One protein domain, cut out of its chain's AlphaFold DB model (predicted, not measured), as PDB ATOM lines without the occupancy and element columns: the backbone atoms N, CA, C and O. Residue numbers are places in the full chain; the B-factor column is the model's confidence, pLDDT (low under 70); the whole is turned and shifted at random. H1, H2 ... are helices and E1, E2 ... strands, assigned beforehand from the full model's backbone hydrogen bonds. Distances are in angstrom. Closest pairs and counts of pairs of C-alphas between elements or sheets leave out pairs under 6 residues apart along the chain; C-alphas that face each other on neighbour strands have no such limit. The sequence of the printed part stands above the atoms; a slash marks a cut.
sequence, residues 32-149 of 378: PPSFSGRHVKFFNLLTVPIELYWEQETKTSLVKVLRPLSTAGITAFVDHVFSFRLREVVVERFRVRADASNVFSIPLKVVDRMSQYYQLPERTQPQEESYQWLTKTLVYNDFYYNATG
ATOM      1  N   PRO A  32      84.141  -0.721  11.931       50.28
ATOM      2  CA  PRO A  32      85.475  -1.289  11.822       50.28
ATOM      3  C   PRO A  32      86.053  -0.912  10.454       50.28
ATOM      4  O   PRO A  32      85.322  -0.962   9.459       50.28
ATOM      5  N   PRO A  33      87.331  -0.500  10.389       54.31
ATOM      6  CA  PRO A  33      87.934  -0.110   9.128       54.31
ATOM      7  C   PRO A  33      87.772  -1.257   8.128       54.31
ATOM      8  O   PRO A  33      88.084  -2.409   8.425       54.31
ATOM      9  N   SER A  34      87.286  -0.943   6.926       59.25
ATOM     10  CA  SER A  34      87.237  -1.891   5.801       59.25
ATOM     11  C   SER A  34      88.640  -2.311   5.339       59.25
ATOM     12  O   SER A  34      88.800  -3.231   4.538       59.25
ATOM     13  N   PHE A  35      89.657  -1.628   5.859       73.38
ATOM     14  CA  PHE A  35      91.054  -1.802   5.551       73.38
ATOM     15  C   PHE A  35      91.756  -2.749   6.526       73.38
ATOM     16  O   PHE A  35      91.726  -2.552   7.739       73.38
ATOM     17  N   SER A  36      92.454  -3.744   5.980       80.19
ATOM     18  CA  SER A  36      93.176  -4.776   6.736       80.19
ATOM     19  C   SER A  36      94.701  -4.670   6.614       80.19
ATOM     20  O   SER A  36      95.426  -5.615   6.935       80.19
ATOM     21  N   GLY A  37      95.200  -3.544   6.109       87.56
ATOM     22  CA  GLY A  37      96.628  -3.289   5.989       87.56
ATOM     23  C   GLY A  37      97.306  -3.086   7.340       87.56
ATOM     24  O   GLY A  37      96.733  -2.477   8.237       87.56
ATOM     25  N   ARG A  38      98.531  -3.593   7.481       91.38
ATOM     26  CA  ARG A  38      99.351  -3.509   8.694       91.38
ATOM     27  C   ARG A  38     100.805  -3.193   8.355       91.38
ATOM     28  O   ARG A  38     101.301  -3.601   7.301       91.38
ATOM     29  N   HIS A  39     101.506  -2.526   9.268       93.62
ATOM     30  CA  HIS A  39     102.965  -2.430   9.222       93.62
ATOM     31  C   HIS A  39     103.544  -3.534  10.095       93.62
ATOM     32  O   HIS A  39     103.307  -3.554  11.300       93.62
ATOM     33  N   VAL A  40     104.306  -4.443   9.495       94.62
ATOM     34  CA  VAL A  40     104.870  -5.604  10.185       94.62
ATOM     35  C   VAL A  40     106.385  -5.506  10.272       94.62
ATOM     36  O   VAL A  40     107.054  -5.126   9.311       94.62
ATOM     37  N   LYS A  41     106.927  -5.862  11.438       96.31
ATOM     38  CA  LYS A  41     108.352  -5.776  11.757       96.31
ATOM     39  C   LYS A  41     108.919  -7.167  11.997       96.31
ATOM     40  O   LYS A  41     108.495  -7.877  12.901       96.31
ATOM     41  N   PHE A  42     109.920  -7.527  11.211       97.00
ATOM     42  CA  PHE A  42     110.620  -8.802  11.281       97.00
ATOM     43  C   PHE A  42     111.990  -8.632  11.934       97.00
ATOM     44  O   PHE A  42     112.710  -7.681  11.628       97.00
ATOM     45  N   PHE A  43     112.364  -9.572  12.798       96.81
ATOM     46  CA  PHE A  43     113.642  -9.594  13.506       96.81
ATOM     47  C   PHE A  43     114.470 -10.796  13.053       96.81
ATOM     48  O   PHE A  43     114.058 -11.944  13.235       96.81
ATOM     49  N   ASN A  44     115.663 -10.539  12.519       95.50
ATOM     50  CA  ASN A  44     116.681 -11.568  12.374       95.50
ATOM     51  C   ASN A  44     117.556 -11.575  13.628       95.50
ATOM     52  O   ASN A  44     118.309 -10.635  13.856       95.50
ATOM     53  N   LEU A  45     117.465 -12.640  14.421       94.94
ATOM     54  CA  LEU A  45     118.261 -12.834  15.637       94.94
ATOM     55  C   LEU A  45     119.492 -13.731  15.417       94.94
ATOM     56  O   LEU A  45     120.227 -14.008  16.362       94.94
ATOM     57  N   LEU A  46     119.704 -14.210  14.189       94.50
ATOM     58  CA  LEU A  46     120.832 -15.067  13.837       94.50
ATOM     59  C   LEU A  46     122.070 -14.228  13.491       94.50
ATOM     60  O   LEU A  46     121.965 -13.094  13.018       94.50
ATOM     61  N   THR A  47     123.255 -14.826  13.645       94.12
ATOM     62  CA  THR A  47     124.548 -14.249  13.223       94.12
ATOM     63  C   THR A  47     124.800 -14.344  11.717       94.12
ATOM     64  O   THR A  47     125.835 -13.898  11.225       94.12
ATOM     65  N   VAL A  48     123.832 -14.870  10.965       93.81
ATOM     66  CA  VAL A  48     123.863 -15.008   9.507       93.81
ATOM     67  C   VAL A  48     122.641 -14.335   8.875       93.81
ATOM     68  O   VAL A  48     121.625 -14.152   9.555       93.81
ATOM     69  N   PRO A  49     122.706 -13.942   7.590       95.12
ATOM     70  CA  PRO A  49     121.540 -13.425   6.887       95.12
ATOM     71  C   PRO A  49     120.410 -14.458   6.830       95.12
ATOM     72  O   PRO A  49     120.669 -15.660   6.738       95.12
ATOM     73  N   ILE A  50     119.165 -13.985   6.838       95.38
ATOM     74  CA  ILE A  50     117.979 -14.835   6.695       95.38
ATOM     75  C   ILE A  50     117.050 -14.290   5.615       95.38
ATOM     76  O   ILE A  50     116.856 -13.079   5.490       95.38
ATOM     77  N   GLU A  51     116.485 -15.184   4.813       96.62
ATOM     78  CA  GLU A  51     115.601 -14.819   3.715       96.62
ATOM     79  C   GLU A  51     114.154 -14.745   4.211       96.62
ATOM     80  O   GLU A  51     113.639 -15.688   4.810       96.62
ATOM     81  N   LEU A  52     113.482 -13.626   3.957       97.12
ATOM     82  CA  LEU A  52     112.061 -13.432   4.218       97.12
ATOM     83  C   LEU A  52     111.284 -13.643   2.922       97.12
ATOM     84  O   LEU A  52     111.470 -12.901   1.957       97.12
ATOM     85  N   TYR A  53     110.379 -14.614   2.922       96.50
ATOM     86  CA  TYR A  53     109.483 -14.888   1.803       96.50
ATOM     87  C   TYR A  53     108.039 -14.570   2.159       96.50
ATOM     88  O   TYR A  53     107.616 -14.787   3.291       96.50
ATOM     89  N   TRP A  54     107.279 -14.126   1.163       96.25
ATOM     90  CA  TRP A  54     105.824 -14.064   1.196       96.25
ATOM     91  C   TRP A  54     105.265 -15.326   0.538       96.25
ATOM     92  O   TRP A  54     105.550 -15.602  -0.634       96.25
ATOM     93  N   GLU A  55     104.503 -16.105   1.301       94.75
ATOM     94  CA  GLU A  55     103.846 -17.331   0.860       94.75
ATOM     95  C   GLU A  55     102.397 -17.018   0.457       94.75
ATOM     96  O   GLU A  55     101.566 -16.648   1.285       94.75
ATOM     97  N   GLN A  56     102.102 -17.160  -0.834       92.50
ATOM     98  CA  GLN A  56     100.749 -17.168  -1.393       92.50
ATOM     99  C   GLN A  56     100.396 -18.603  -1.796       92.50
ATOM    100  O   GLN A  56     101.289 -19.427  -1.994       92.50
ATOM    101  N   GLU A  57      99.107 -18.884  -1.996       88.00
ATOM    102  CA  GLU A  57      98.610 -20.223  -2.357       88.00
ATOM    103  C   GLU A  57      99.334 -20.840  -3.562       88.00
ATOM    104  O   GLU A  57      99.615 -22.035  -3.582       88.00
ATOM    105  N   THR A  58      99.662 -20.020  -4.560       89.81
ATOM    106  CA  THR A  58     100.243 -20.469  -5.835       89.81
ATOM    107  C   THR A  58     101.681 -20.013  -6.047       89.81
ATOM    108  O   THR A  58     102.320 -20.419  -7.019       89.81
ATOM    109  N   LYS A  59     102.209 -19.147  -5.174       93.00
ATOM    110  CA  LYS A  59     103.515 -18.520  -5.372       93.00
ATOM    111  C   LYS A  59     104.184 -18.169  -4.056       93.00
ATOM    112  O   LYS A  59     103.637 -17.446  -3.230       93.00
ATOM    113  N   THR A  60     105.447 -18.545  -3.936       93.81
ATOM    114  CA  THR A  60     106.330 -18.022  -2.896       93.81
ATOM    115  C   THR A  60     107.304 -17.028  -3.513       93.81
ATOM    116  O   THR A  60     107.945 -17.330  -4.517       93.81
ATOM    117  N   SER A  61     107.393 -15.823  -2.950       94.00
ATOM    118  CA  SER A  61     108.251 -14.751  -3.476       94.00
ATOM    119  C   SER A  61     109.219 -14.270  -2.408       94.00
ATOM    120  O   SER A  61     108.792 -14.001  -1.286       94.00
ATOM    121  N   LEU A  62     110.505 -14.152  -2.750       94.44
ATOM    122  CA  LEU A  62     111.487 -13.515  -1.875       94.44
ATOM    123  C   LEU A  62     111.100 -12.043  -1.708       94.44
ATOM    124  O   LEU A  62     110.923 -11.331  -2.696       94.44
ATOM    125  N   VAL A  63     110.954 -11.606  -0.462       93.50
ATOM    126  CA  VAL A  63     110.620 -10.221  -0.106       93.50
ATOM    127  C   VAL A  63     111.895  -9.447   0.180       93.50
ATOM    128  O   VAL A  63     112.122  -8.387  -0.399       93.50
ATOM    129  N   LYS A  64     112.726  -9.972   1.089       93.25
ATOM    130  CA  LYS A  64     113.949  -9.308   1.551       93.25
ATOM    131  C   LYS A  64     114.917 -10.322   2.151       93.25
ATOM    132  O   LYS A  64     114.490 -11.317   2.725       93.25
ATOM    133  N   VAL A  65     116.213 -10.039   2.080       95.25
ATOM    134  CA  VAL A  65     117.227 -10.725   2.892       95.25
ATOM    135  C   VAL A  65     117.554  -9.826   4.080       95.25
ATOM    136  O   VAL A  65     118.031  -8.704   3.899       95.25
ATOM    137  N   LEU A  66     117.257 -10.285   5.293       94.31
ATOM    138  CA  LEU A  66     117.566  -9.547   6.514       94.31
ATOM    139  C   LEU A  66     119.022  -9.807   6.893       94.31
ATOM    140  O   LEU A  66     119.459 -10.957   6.965       94.31
ATOM    141  N   ARG A  67     119.765  -8.734   7.175       94.12
ATOM    142  CA  ARG A  67     121.147  -8.815   7.667       94.12
ATOM    143  C   ARG A  67     121.189  -9.528   9.028       94.12
ATOM    144  O   ARG A  67     120.161  -9.545   9.715       94.12
ATOM    145  N   PRO A  68     122.329 -10.116   9.427       94.00
ATOM    146  CA  PRO A  68     122.503 -10.650  10.775       94.00
ATOM    147  C   PRO A  68     122.080  -9.633  11.829       94.00
ATOM    148  O   PRO A  68     122.399  -8.455  11.670       94.00
ATOM    149  N   LEU A  69     121.401 -10.089  12.884       93.56
ATOM    150  CA  LEU A  69     121.077  -9.261  14.050       93.56
ATOM    151  C   LEU A  69     120.476  -7.904  13.665       93.56
ATOM    152  O   LEU A  69     120.954  -6.863  14.094       93.56
ATOM    153  N   SER A  70     119.448  -7.913  12.817       93.12
ATOM    154  CA  SER A  70     118.831  -6.699  12.276       93.12
ATOM    155  C   SER A  70     117.311  -6.814  12.211       93.12
ATOM    156  O   SER A  70     116.736  -7.875  12.475       93.12
ATOM    157  N   THR A  71     116.646  -5.716  11.852       94.19
ATOM    158  CA  THR A  71     115.191  -5.693  11.667       94.19
ATOM    159  C   THR A  71     114.809  -5.153  10.300       94.19
ATOM    160  O   THR A  71     115.570  -4.417   9.671       94.19
ATOM    161  N   ALA A  72     113.623  -5.526   9.831       92.62
ATOM    162  CA  ALA A  72     113.038  -4.985   8.615       92.62
ATOM    163  C   ALA A  72     111.539  -4.761   8.797       92.62
ATOM    164  O   ALA A  72     110.856  -5.591   9.394       92.62
ATOM    165  N   GLY A  73     111.048  -3.649   8.260       92.50
ATOM    166  CA  GLY A  73     109.630  -3.319   8.202       92.50
ATOM    167  C   GLY A  73     109.100  -3.515   6.801       92.50
ATOM    168  O   GLY A  73     109.775  -3.155   5.837       92.50
ATOM    169  N   ILE A  74     107.904  -4.078   6.685       91.50
ATOM    170  CA  ILE A  74     107.160  -4.101   5.429       91.50
ATOM    171  C   ILE A  74     105.691  -3.817   5.700       91.50
ATOM    172  O   ILE A  74     105.166  -4.060   6.786       91.50
ATOM    173  N   THR A  75     105.012  -3.356   4.666       91.44
ATOM    174  CA  THR A  75     103.560  -3.306   4.651       91.44
ATOM    175  C   THR A  75     102.998  -4.675   4.258       91.44
ATOM    176  O   THR A  75     103.451  -5.281   3.285       91.44
ATOM    177  N   ALA A  76     101.997  -5.158   4.987       92.19
ATOM    178  CA  ALA A  76     101.300  -6.412   4.715       92.19
ATOM    179  C   ALA A  76      99.788  -6.260   4.934       92.19
ATOM    180  O   ALA A  76      99.329  -5.218   5.388       92.19
ATOM    181  N   PHE A  77      99.015  -7.298   4.622       92.12
ATOM    182  CA  PHE A  77      97.590  -7.372   4.947       92.12
ATOM    183  C   PHE A  77      97.336  -8.530   5.910       92.12
ATOM    184  O   PHE A  77      98.135  -9.468   5.981       92.12
ATOM    185  N   VAL A  78      96.224  -8.473   6.645       91.62
ATOM    186  CA  VAL A  78      95.729  -9.620   7.423       91.62
ATOM    187  C   VAL A  78      95.661 -10.862   6.523       91.62
ATOM    188  O   VAL A  78      95.370 -10.767   5.334       91.62
ATOM    189  N   ASP A  79      96.007 -12.013   7.098       92.31
ATOM    190  CA  ASP A  79      96.161 -13.321   6.451       92.31
ATOM    191  C   ASP A  79      97.351 -13.489   5.508       92.31
ATOM    192  O   ASP A  79      97.618 -14.615   5.078       92.31
ATOM    193  N   HIS A  80      98.153 -12.448   5.259       95.06
ATOM    194  CA  HIS A  80      99.456 -12.666   4.637       95.06
ATOM    195  C   HIS A  80     100.294 -13.629   5.486       95.06
ATOM    196  O   HIS A  80     100.444 -13.455   6.701       95.06
ATOM    197  N   VAL A  81     100.868 -14.634   4.822       97.06
ATOM    198  CA  VAL A  81     101.777 -15.603   5.432       97.06
ATOM    199  C   VAL A  81     103.195 -15.314   4.970       97.06
ATOM    200  O   VAL A  81     103.469 -15.218   3.777       97.06
ATOM    201  N   PHE A  82     104.108 -15.191   5.920       97.44
ATOM    202  CA  PHE A  82     105.528 -15.028   5.659       97.44
ATOM    203  C   PHE A  82     106.306 -16.207   6.217       97.44
ATOM    204  O   PHE A  82     105.893 -16.833   7.189       97.44
ATOM    205  N   SER A  83     107.457 -16.496   5.628       97.12
ATOM    206  CA  SER A  83     108.369 -17.506   6.154       97.12
ATOM    207  C   SER A  83     109.782 -16.969   6.204       97.12
ATOM    208  O   SER A  83     110.246 -16.377   5.224       97.12
ATOM    209  N   PHE A  84     110.477 -17.247   7.297       97.06
ATOM    210  CA  PHE A  84     111.925 -17.161   7.320       97.06
ATOM    211  C   PHE A  84     112.539 -18.438   6.772       97.06
ATOM    212  O   PHE A  84     112.137 -19.542   7.146       97.06
ATOM    213  N   ARG A  85     113.530 -18.280   5.896       94.31
ATOM    214  CA  ARG A  85     114.266 -19.380   5.284       94.31
ATOM    215  C   ARG A  85     115.760 -19.190   5.455       94.31
ATOM    216  O   ARG A  85     116.294 -18.100   5.252       94.31
ATOM    217  N   LEU A  86     116.424 -20.274   5.833       89.88
ATOM    218  CA  LEU A  86     117.872 -20.364   5.845       89.88
ATOM    219  C   LEU A  86     118.264 -21.347   4.746       89.88
ATOM    220  O   LEU A  86     118.053 -22.555   4.884       89.88
ATOM    221  N   ARG A  87     118.800 -20.819   3.640       82.25
ATOM    222  CA  ARG A  87     118.933 -21.564   2.377       82.25
ATOM    223  C   ARG A  87     117.541 -22.051   1.939       82.25
ATOM    224  O   ARG A  87     116.607 -21.263   1.897       82.25
ATOM    225  N   GLU A  88     117.365 -23.341   1.675       84.31
ATOM    226  CA  GLU A  88     116.085 -23.904   1.221       84.31
ATOM    227  C   GLU A  88     115.152 -24.344   2.366       84.31
ATOM    228  O   GLU A  88     114.030 -24.786   2.121       84.31
ATOM    229  N   VAL A  89     115.586 -24.224   3.625       89.62
ATOM    230  CA  VAL A  89     114.828 -24.720   4.782       89.62
ATOM    231  C   VAL A  89     113.963 -23.611   5.367       89.62
ATOM    232  O   VAL A  89     114.476 -22.575   5.789       89.62
ATOM    233  N   VAL A  90     112.651 -23.854   5.440       94.25
ATOM    234  CA  VAL A  90     111.724 -23.004   6.198       94.25
ATOM    235  C   VAL A  90     111.979 -23.192   7.684       94.25
ATOM    236  O   VAL A  90     111.843 -24.292   8.213       94.25
ATOM    237  N   VAL A  91     112.346 -22.099   8.337       92.88
ATOM    238  CA  VAL A  91     112.734 -22.078   9.744       92.88
ATOM    239  C   VAL A  91     111.553 -21.735  10.640       92.88
ATOM    240  O   VAL A  91     111.373 -22.332  11.695       92.88
ATOM    241  N   GLU A  92     110.757 -20.761  10.212       95.56
ATOM    242  CA  GLU A  92     109.611 -20.257  10.956       95.56
ATOM    243  C   GLU A  92     108.588 -19.683   9.976       95.56
ATOM    244  O   GLU A  92     108.968 -19.132   8.933       95.56
ATOM    245  N   ARG A  93     107.299 -19.812  10.301       96.38
ATOM    246  CA  ARG A  93     106.202 -19.230   9.520       96.38
ATOM    247  C   ARG A  93     105.371 -18.291  10.379       96.38
ATOM    248  O   ARG A  93     104.969 -18.616  11.488       96.38
ATOM    249  N   PHE A  94     105.037 -17.150   9.804       96.12
ATOM    250  CA  PHE A  94     104.305 -16.071  10.444       96.12
ATOM    251  C   PHE A  94     103.018 -15.814   9.681       96.12
ATOM    252  O   PHE A  94     103.035 -15.736   8.456       96.12
ATOM    253  N   ARG A  95     101.910 -15.632  10.393       96.25
ATOM    254  CA  ARG A  95     100.660 -15.148   9.807       96.25
ATOM    255  C   ARG A  95     100.324 -13.798  10.415       96.25
ATOM    256  O   ARG A  95     100.252 -13.675  11.638       96.25
ATOM    257  N   VAL A  96     100.081 -12.814   9.558       95.56
ATOM    258  CA  VAL A  96      99.560 -11.513   9.979       95.56
ATOM    259  C   VAL A  96      98.104 -11.694  10.398       95.56
ATOM    260  O   VAL A  96      97.287 -12.184   9.625       95.56
ATOM    261  N   ARG A  97      97.777 -11.321  11.633       92.75
ATOM    262  CA  ARG A  97      96.413 -11.378  12.188       92.75
ATOM    263  C   ARG A  97      95.946  -9.976  12.535       92.75
ATOM    264  O   ARG A  97      96.786  -9.095  12.614       92.75
ATOM    265  N   ALA A  98      94.652  -9.748  12.730       87.69
ATOM    266  CA  ALA A  98      94.136  -8.435  13.140       87.69
ATOM    267  C   ALA A  98      94.292  -8.185  14.655       87.69
ATOM    268  O   ALA A  98      94.509  -7.061  15.089       87.69
ATOM    269  N   ASP A  99      94.232  -9.254  15.446       88.19
ATOM    270  CA  ASP A  99      94.159  -9.286  16.910       88.19
ATOM    271  C   ASP A  99      95.487  -9.699  17.574       88.19
ATOM    272  O   ASP A  99      95.509 -10.232  18.680       88.19
ATOM    273  N   ALA A 100      96.609  -9.491  16.881       92.38
ATOM    274  CA  ALA A 100      97.939  -9.836  17.377       92.38
ATOM    275  C   ALA A 100      98.957  -8.710  17.158       92.38
ATOM    276  O   ALA A 100      98.736  -7.791  16.361       92.38
ATOM    277  N   SER A 101     100.099  -8.809  17.842       93.31
ATOM    278  CA  SER A 101     101.262  -7.967  17.561       93.31
ATOM    279  C   SER A 101     101.754  -8.175  16.123       93.31
ATOM    280  O   SER A 101     101.695  -9.273  15.570       93.31
ATOM    281  N   ASN A 102     102.263  -7.098  15.537       93.69
ATOM    282  CA  ASN A 102     102.876  -7.044  14.214       93.69
ATOM    283  C   ASN A 102     104.386  -7.292  14.229       93.69
ATOM    284  O   ASN A 102     105.074  -7.032  13.240       93.69
ATOM    285  N   VAL A 103     104.917  -7.735  15.365       96.81
ATOM    286  CA  VAL A 103     106.329  -8.037  15.546       96.81
ATOM    287  C   VAL A 103     106.543  -9.542  15.417       96.81
ATOM    288  O   VAL A 103     105.917 -10.334  16.117       96.81
ATOM    289  N   PHE A 104     107.443  -9.933  14.519       97.00
ATOM    290  CA  PHE A 104     107.707 -11.323  14.165       97.00
ATOM    291  C   PHE A 104     109.193 -11.655  14.296       97.00
ATOM    292  O   PHE A 104     110.063 -10.923  13.818       97.00
ATOM    293  N   SER A 105     109.494 -12.788  14.921       96.44
ATOM    294  CA  SER A 105     110.851 -13.292  15.114       96.44
ATOM    295  C   SER A 105     110.846 -14.813  15.217       96.44
ATOM    296  O   SER A 105     109.827 -15.421  15.543       96.44
ATOM    297  N   ILE A 106     111.996 -15.442  14.967       93.69
ATOM    298  CA  ILE A 106     112.194 -16.834  15.391       93.69
ATOM    299  C   ILE A 106     112.107 -16.858  16.927       93.69
ATOM    300  O   ILE A 106     112.775 -16.036  17.564       93.69
ATOM    301  N   PRO A 107     111.346 -17.783  17.543       91.44
ATOM    302  CA  PRO A 107     111.253 -17.862  18.995       91.44
ATOM    303  C   PRO A 107     112.639 -17.953  19.645       91.44
ATOM    304  O   PRO A 107     113.468 -18.758  19.222       91.44
ATOM    305  N   LEU A 108     112.886 -17.192  20.718       88.25
ATOM    306  CA  LEU A 108     114.210 -17.112  21.363       88.25
ATOM    307  C   LEU A 108     114.788 -18.496  21.722       88.25
ATOM    308  O   LEU A 108     115.941 -18.795  21.433       88.25
ATOM    309  N   LYS A 109     113.946 -19.403  22.236       85.00
ATOM    310  CA  LYS A 109     114.327 -20.795  22.570       85.00
ATOM    311  C   LYS A 109     114.720 -21.646  21.353       85.00
ATOM    312  O   LYS A 109     115.291 -22.730  21.495       85.00
ATOM    313  N   VAL A 110     114.323 -21.233  20.153       87.81
ATOM    314  CA  VAL A 110     114.675 -21.882  18.883       87.81
ATOM    315  C   VAL A 110     115.971 -21.286  18.337       87.81
ATOM    316  O   VAL A 110     116.804 -22.050  17.861       87.81
ATOM    317  N   VAL A 111     116.188 -19.975  18.488       88.06
ATOM    318  CA  VAL A 111     117.405 -19.270  18.038       88.06
ATOM    319  C   VAL A 111     118.682 -19.903  18.595       88.06
ATOM    320  O   VAL A 111     119.603 -20.196  17.827       88.06
ATOM    321  N   ASP A 112     118.735 -20.178  19.900       82.81
ATOM    322  CA  ASP A 112     119.936 -20.759  20.520       82.81
ATOM    323  C   ASP A 112     120.202 -22.188  20.015       82.81
ATOM    324  O   ASP A 112     121.325 -22.531  19.641       82.81
ATOM    325  N   ARG A 113     119.147 -23.008  19.901       85.81
ATOM    326  CA  ARG A 113     119.249 -24.381  19.369       85.81
ATOM    327  C   ARG A 113     119.681 -24.400  17.910       85.81
ATOM    328  O   ARG A 113     120.487 -25.237  17.521       85.81
ATOM    329  N   MET A 114     119.164 -23.478  17.105       85.44
ATOM    330  CA  MET A 114     119.580 -23.315  15.717       85.44
ATOM    331  C   MET A 114     121.045 -22.918  15.604       85.44
ATOM    332  O   MET A 114     121.754 -23.473  14.770       85.44
ATOM    333  N   SER A 115     121.491 -21.979  16.439       83.94
ATOM    334  CA  SER A 115     122.879 -21.517  16.435       83.94
ATOM    335  C   SER A 115     123.843 -22.677  16.678       83.94
ATOM    336  O   SER A 115     124.823 -22.822  15.952       83.94
ATOM    337  N   GLN A 116     123.499 -23.568  17.611       84.56
ATOM    338  CA  GLN A 116     124.250 -24.796  17.873       84.56
ATOM    339  C   GLN A 116     124.146 -25.813  16.724       84.56
ATOM    340  O   GLN A 116     125.163 -26.297  16.237       84.56
ATOM    341  N   TYR A 117     122.929 -26.131  16.270       86.00
ATOM    342  CA  TYR A 117     122.689 -27.164  15.253       86.00
ATOM    343  C   TYR A 117     123.337 -26.832  13.903       86.00
ATOM    344  O   TYR A 117     123.960 -27.691  13.283       86.00
ATOM    345  N   TYR A 118     123.215 -25.580  13.458       85.81
ATOM    346  CA  TYR A 118     123.798 -25.104  12.203       85.81
ATOM    347  C   TYR A 118     125.248 -24.625  12.346       85.81
ATOM    348  O   TYR A 118     125.813 -24.177  11.351       85.81
ATOM    349  N   GLN A 119     125.838 -24.716  13.547       88.81
ATOM    350  CA  GLN A 119     127.199 -24.253  13.845       88.81
ATOM    351  C   GLN A 119     127.419 -22.816  13.355       88.81
ATOM    352  O   GLN A 119     128.378 -22.510  12.643       88.81
ATOM    353  N   LEU A 120     126.461 -21.941  13.675       89.06
ATOM    354  CA  LEU A 120     126.542 -20.542  13.278       89.06
ATOM    355  C   LEU A 120     127.735 -19.873  13.977       89.06
ATOM    356  O   LEU A 120     128.069 -20.261  15.098       89.06
ATOM    357  N   PRO A 121     128.363 -18.859  13.353       91.56
ATOM    358  CA  PRO A 121     129.455 -18.127  13.982       91.56
ATOM    359  C   PRO A 121     129.044 -17.586  15.352       91.56
ATOM    360  O   PRO A 121     127.927 -17.076  15.505       91.56
ATOM    361  N   GLU A 122     129.958 -17.671  16.319       91.19
ATOM    362  CA  GLU A 122     129.791 -17.014  17.612       91.19
ATOM    363  C   GLU A 122     129.626 -15.503  17.422       91.19
ATOM    364  O   GLU A 122     130.185 -14.901  16.498       91.19
ATOM    365  N   ARG A 123     128.834 -14.883  18.299       93.19
ATOM    366  CA  ARG A 123     128.620 -13.437  18.263       93.19
ATOM    367  C   ARG A 123     129.902 -12.732  18.689       93.19
ATOM    368  O   ARG A 123     130.458 -13.020  19.745       93.19
ATOM    369  N   THR A 124     130.335 -11.760  17.897       92.75
ATOM    370  CA  THR A 124     131.311 -10.767  18.362       92.75
ATOM    371  C   THR A 124     130.697  -9.893  19.460       92.75
ATOM    372  O   THR A 124     129.478  -9.852  19.620       92.75
ATOM    373  N   GLN A 125     131.510  -9.137  20.202       90.56
ATOM    374  CA  GLN A 125     130.991  -8.246  21.246       90.56
ATOM    375  C   GLN A 125     129.927  -7.243  20.728       90.56
ATOM    376  O   GLN A 125     128.845  -7.201  21.312       90.56
ATOM    377  N   PRO A 126     130.120  -6.526  19.598       89.81
ATOM    378  CA  PRO A 126     129.069  -5.651  19.052       89.81
ATOM    379  C   PRO A 126     127.797  -6.399  18.625       89.81
ATOM    380  O   PRO A 126     126.679  -5.877  18.687       89.81
ATOM    381  N   GLN A 127     127.950  -7.645  18.172       91.44
ATOM    382  CA  GLN A 127     126.825  -8.508  17.822       91.44
ATOM    383  C   GLN A 127     126.066  -8.985  19.064       91.44
ATOM    384  O   GLN A 127     124.843  -9.088  19.020       91.44
ATOM    385  N   GLU A 128     126.756  -9.243  20.171       92.12
ATOM    386  CA  GLU A 128     126.128  -9.577  21.449       92.12
ATOM    387  C   GLU A 128     125.308  -8.395  21.984       92.12
ATOM    388  O   GLU A 128     124.149  -8.573  22.351       92.12
ATOM    389  N   GLU A 129     125.835  -7.172  21.912       89.69
ATOM    390  CA  GLU A 129     125.080  -5.958  22.257       89.69
ATOM    391  C   GLU A 129     123.832  -5.800  21.375       89.69
ATOM    392  O   GLU A 129     122.725  -5.578  21.873       89.69
ATOM    393  N   SER A 130     123.976  -5.984  20.059       90.88
ATOM    394  CA  SER A 130     122.846  -5.943  19.120       90.88
ATOM    395  C   SER A 130     121.798  -7.008  19.452       90.88
ATOM    396  O   SER A 130     120.604  -6.711  19.491       90.88
ATOM    397  N   TYR A 131     122.229  -8.238  19.742       92.44
ATOM    398  CA  TYR A 131     121.350  -9.332  20.149       92.44
ATOM    399  C   TYR A 131     120.568  -8.987  21.420       92.44
ATOM    400  O   TYR A 131     119.348  -9.151  21.446       92.44
ATOM    401  N   GLN A 132     121.238  -8.449  22.440       91.44
ATOM    402  CA  GLN A 132     120.604  -8.021  23.689       91.44
ATOM    403  C   GLN A 132     119.562  -6.926  23.455       91.44
ATOM    404  O   GLN A 132     118.450  -7.011  23.975       91.44
ATOM    405  N   TRP A 133     119.861  -5.923  22.626       90.69
ATOM    406  CA  TRP A 133     118.879  -4.891  22.294       90.69
ATOM    407  C   TRP A 133     117.651  -5.456  21.577       90.69
ATOM    408  O   TRP A 133     116.520  -5.065  21.880       90.69
ATOM    409  N   LEU A 134     117.844  -6.376  20.630       92.94
ATOM    410  CA  LEU A 134     116.746  -6.987  19.883       92.94
ATOM    411  C   LEU A 134     115.887  -7.899  20.766       92.94
ATOM    412  O   LEU A 134     114.662  -7.825  20.692       92.94
ATOM    413  N   THR A 135     116.494  -8.709  21.636       94.31
ATOM    414  CA  THR A 135     115.747  -9.581  22.556       94.31
ATOM    415  C   THR A 135     114.968  -8.773  23.590       94.31
ATOM    416  O   THR A 135     113.776  -9.026  23.774       94.31
ATOM    417  N   LYS A 136     115.569  -7.725  24.171       94.50
ATOM    418  CA  LYS A 136     114.864  -6.777  25.053       94.50
ATOM    419  C   LYS A 136     113.711  -6.078  24.336       94.50
ATOM    420  O   LYS A 136     112.650  -5.899  24.922       94.50
ATOM    421  N   THR A 137     113.877  -5.738  23.053       94.62
ATOM    422  CA  THR A 137     112.799  -5.162  22.227       94.62
ATOM    423  C   THR A 137     111.620  -6.114  22.070       94.62
ATOM    424  O   THR A 137     110.482  -5.668  22.175       94.62
ATOM    425  N   LEU A 138     111.863  -7.410  21.860       95.62
ATOM    426  CA  LEU A 138     110.790  -8.405  21.764       95.62
ATOM    427  C   LEU A 138     110.027  -8.543  23.087       95.62
ATOM    428  O   LEU A 138     108.801  -8.489  23.088       95.62
ATOM    429  N   VAL A 139     110.740  -8.633  24.215       95.12
ATOM    430  CA  VAL A 139     110.111  -8.715  25.546       95.12
ATOM    431  C   VAL A 139     109.318  -7.443  25.863       95.12
ATOM    432  O   VAL A 139     108.186  -7.511  26.337       95.12
ATOM    433  N   TYR A 140     109.885  -6.272  25.565       95.69
ATOM    434  CA  TYR A 140     109.197  -5.000  25.765       95.69
ATOM    435  C   TYR A 140     107.969  -4.856  24.861       95.69
ATOM    436  O   TYR A 140     106.956  -4.326  25.305       95.69
ATOM    437  N   ASN A 141     108.022  -5.354  23.621       96.44
ATOM    438  CA  ASN A 141     106.867  -5.371  22.727       96.44
ATOM    439  C   ASN A 141     105.699  -6.169  23.314       96.44
ATOM    440  O   ASN A 141     104.573  -5.695  23.236       96.44
ATOM    441  N   ASP A 142     105.946  -7.334  23.917       94.81
ATOM    442  CA  ASP A 142     104.875  -8.138  24.518       94.81
ATOM    443  C   ASP A 142     104.194  -7.387  25.670       94.81
ATOM    444  O   ASP A 142     102.965  -7.323  25.745       94.81
ATOM    445  N   PHE A 143     104.988  -6.750  26.536       95.25
ATOM    446  CA  PHE A 143     104.473  -5.857  27.575       95.25
ATOM    447  C   PHE A 143     103.666  -4.692  26.974       95.25
ATOM    448  O   PHE A 143     102.519  -4.465  27.361       95.25
ATOM    449  N   TYR A 144     104.250  -3.973  26.015       95.69
ATOM    450  CA  TYR A 144     103.666  -2.776  25.417       95.69
ATOM    451  C   TYR A 144     102.357  -3.094  24.687       95.69
ATOM    452  O   TYR A 144     101.374  -2.368  24.835       95.69
ATOM    453  N   TYR A 145     102.315  -4.212  23.962       95.06
ATOM    454  CA  TYR A 145     101.123  -4.695  23.276       95.06
ATOM    455  C   TYR A 145     100.010  -5.056  24.259       95.06
ATOM    456  O   TYR A 145      98.877  -4.626  24.068       95.06
ATOM    457  N   ASN A 146     100.324  -5.757  25.350       93.62
ATOM    458  CA  ASN A 146      99.332  -6.074  26.380       93.62
ATOM    459  C   ASN A 146      98.798  -4.820  27.091       93.62
ATOM    460  O   ASN A 146      97.634  -4.787  27.484       93.62
ATOM    461  N   ALA A 147      99.633  -3.793  27.256       92.81
ATOM    462  CA  ALA A 147      99.258  -2.546  27.915       92.81
ATOM    463  C   ALA A 147      98.440  -1.598  27.019       92.81
ATOM    464  O   ALA A 147      97.580  -0.878  27.522       92.81
ATOM    465  N   THR A 148      98.720  -1.564  25.713       92.31
ATOM    466  CA  THR A 148      98.216  -0.514  24.803       92.31
ATOM    467  C   THR A 148      97.398  -1.036  23.623       92.31
ATOM    468  O   THR A 148      96.748  -0.251  22.937       92.31
ATOM    469  N   GLY A 149      97.464  -2.336  23.328       91.69
ATOM    470  CA  GLY A 149      96.962  -2.929  22.085       91.69
ATOM    471  C   GLY A 149      97.800  -2.593  20.842       91.69
ATOM    472  O   GLY A 149      97.439  -2.990  19.732       91.69
TER     473      GLY A 149
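What this domain is: This is residues 32 to 149 of the 378 residues of the protein "Hypoxia-inducible factor prolyl 4-hydroxylase" of Fistulifera solaris (UniProt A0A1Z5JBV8). Two small sheets lie face to face as a sandwich, the strands of one nearly in line with those of the other, and one long helix, H2, covers the outside of the smaller sheet, running along its strands. The smaller sheet, E4 - E1 - E7, is the middle layer, with H2 on one face and the strongly twisted sheet E3 - E2 - E5 - E6 face to face with it; the short helix H1 lies off to one end, between E7 and H2 along the chain. The printed part has 118 residues, with seven named strands followed by two named helices along the chain; the four-stranded sheet is antiparallel, the three-stranded one is mixed, and the class is mixed, helices and strands. The whole is compact, with a radius of gyration of the C-alphas of 14.8 A, and flat, spanning 47 by 38 by 19 A.

How they stand to each other: The first strand, E1, residues 37 to 44, is the inner strand of a three-stranded sheet. E4, residues 70 to 77, is its antiparallel neighbour, with N 40 and O 74 2.9 A apart and N 72 and O 42 3.0 A apart, within hydrogen-bond range. E7, residues 103 to 105, is its parallel neighbour, at 32 degrees between directions, with N 104 and O 41 2.8 A apart. In the other sheet, E2, residues 50 to 55, and E3, residues 60 to 66, form a hairpin, with N 52 and O 64 2.8 A apart. E5, residues 81 to 86, is the antiparallel neighbour of E2, with N 53 and O 83 2.9 A apart. E5 forms a hairpin with E6, residues 89 to 95, with N 84 and O 92 2.9 A apart. E3 and E6 are the edge strands. The two sheets form a sandwich, two sheets face to face, with their facing parts 9.9 A centre to centre, their best planes 8 degrees apart and their strands at 13 degrees. The chain changes from one sheet to the other at the links E1 to E2, E3 to E4, E4 to E5 and E6 to E7. H1, residues 108 to 117, is not on the four-stranded sheet, but only just, with 4 pairs of C-alphas within 10 A. H2, residues 125 to 148, is on the sheet E4 E1 E7, two layers with the helix on one face of the sheet, at a height over the sheet of 9.8 A. It lies over E1 and E7 and runs along the strands, at 23 degrees to E1 on the local plane. The closest C-alphas of E7 and H2, those of Val 103 and Leu 138, are 7.7 A apart. H1 and H2 are close but not clearly touching, their closest C-alphas, of Leu 108 and Thr 135, being 7.8 A apart; they run opposite ways at a shallow tilt of 29 degrees. Every O i to N i+4 pair is within hydrogen-bond range in H2, and 5 of 6 are in H1.

Where its parts are: E1 begins at C-alpha 37, (96.628, -3.289, 5.989), and is 22.6 A long. E2 measures 15.5 A, E3 16.9 A, E4 22.5 A, E5 16.8 A, E6 17.8 A and E7 6.9 A. H1 is 14.5 A long and begins at C-alpha 108, (114.210, -17.112, 21.363). H2, 33.9 A long, ends at C-alpha 148, (98.216, -0.514, 24.803).

The domain as a whole: The two C-alphas farthest apart, those of Pro 32 and Gln 119, are 47.7 A apart. The printed part has no cut, and no link is long. The mean pLDDT of the printed part is 91.4; the model's confidence is low, under 70, at residues 32 to 34.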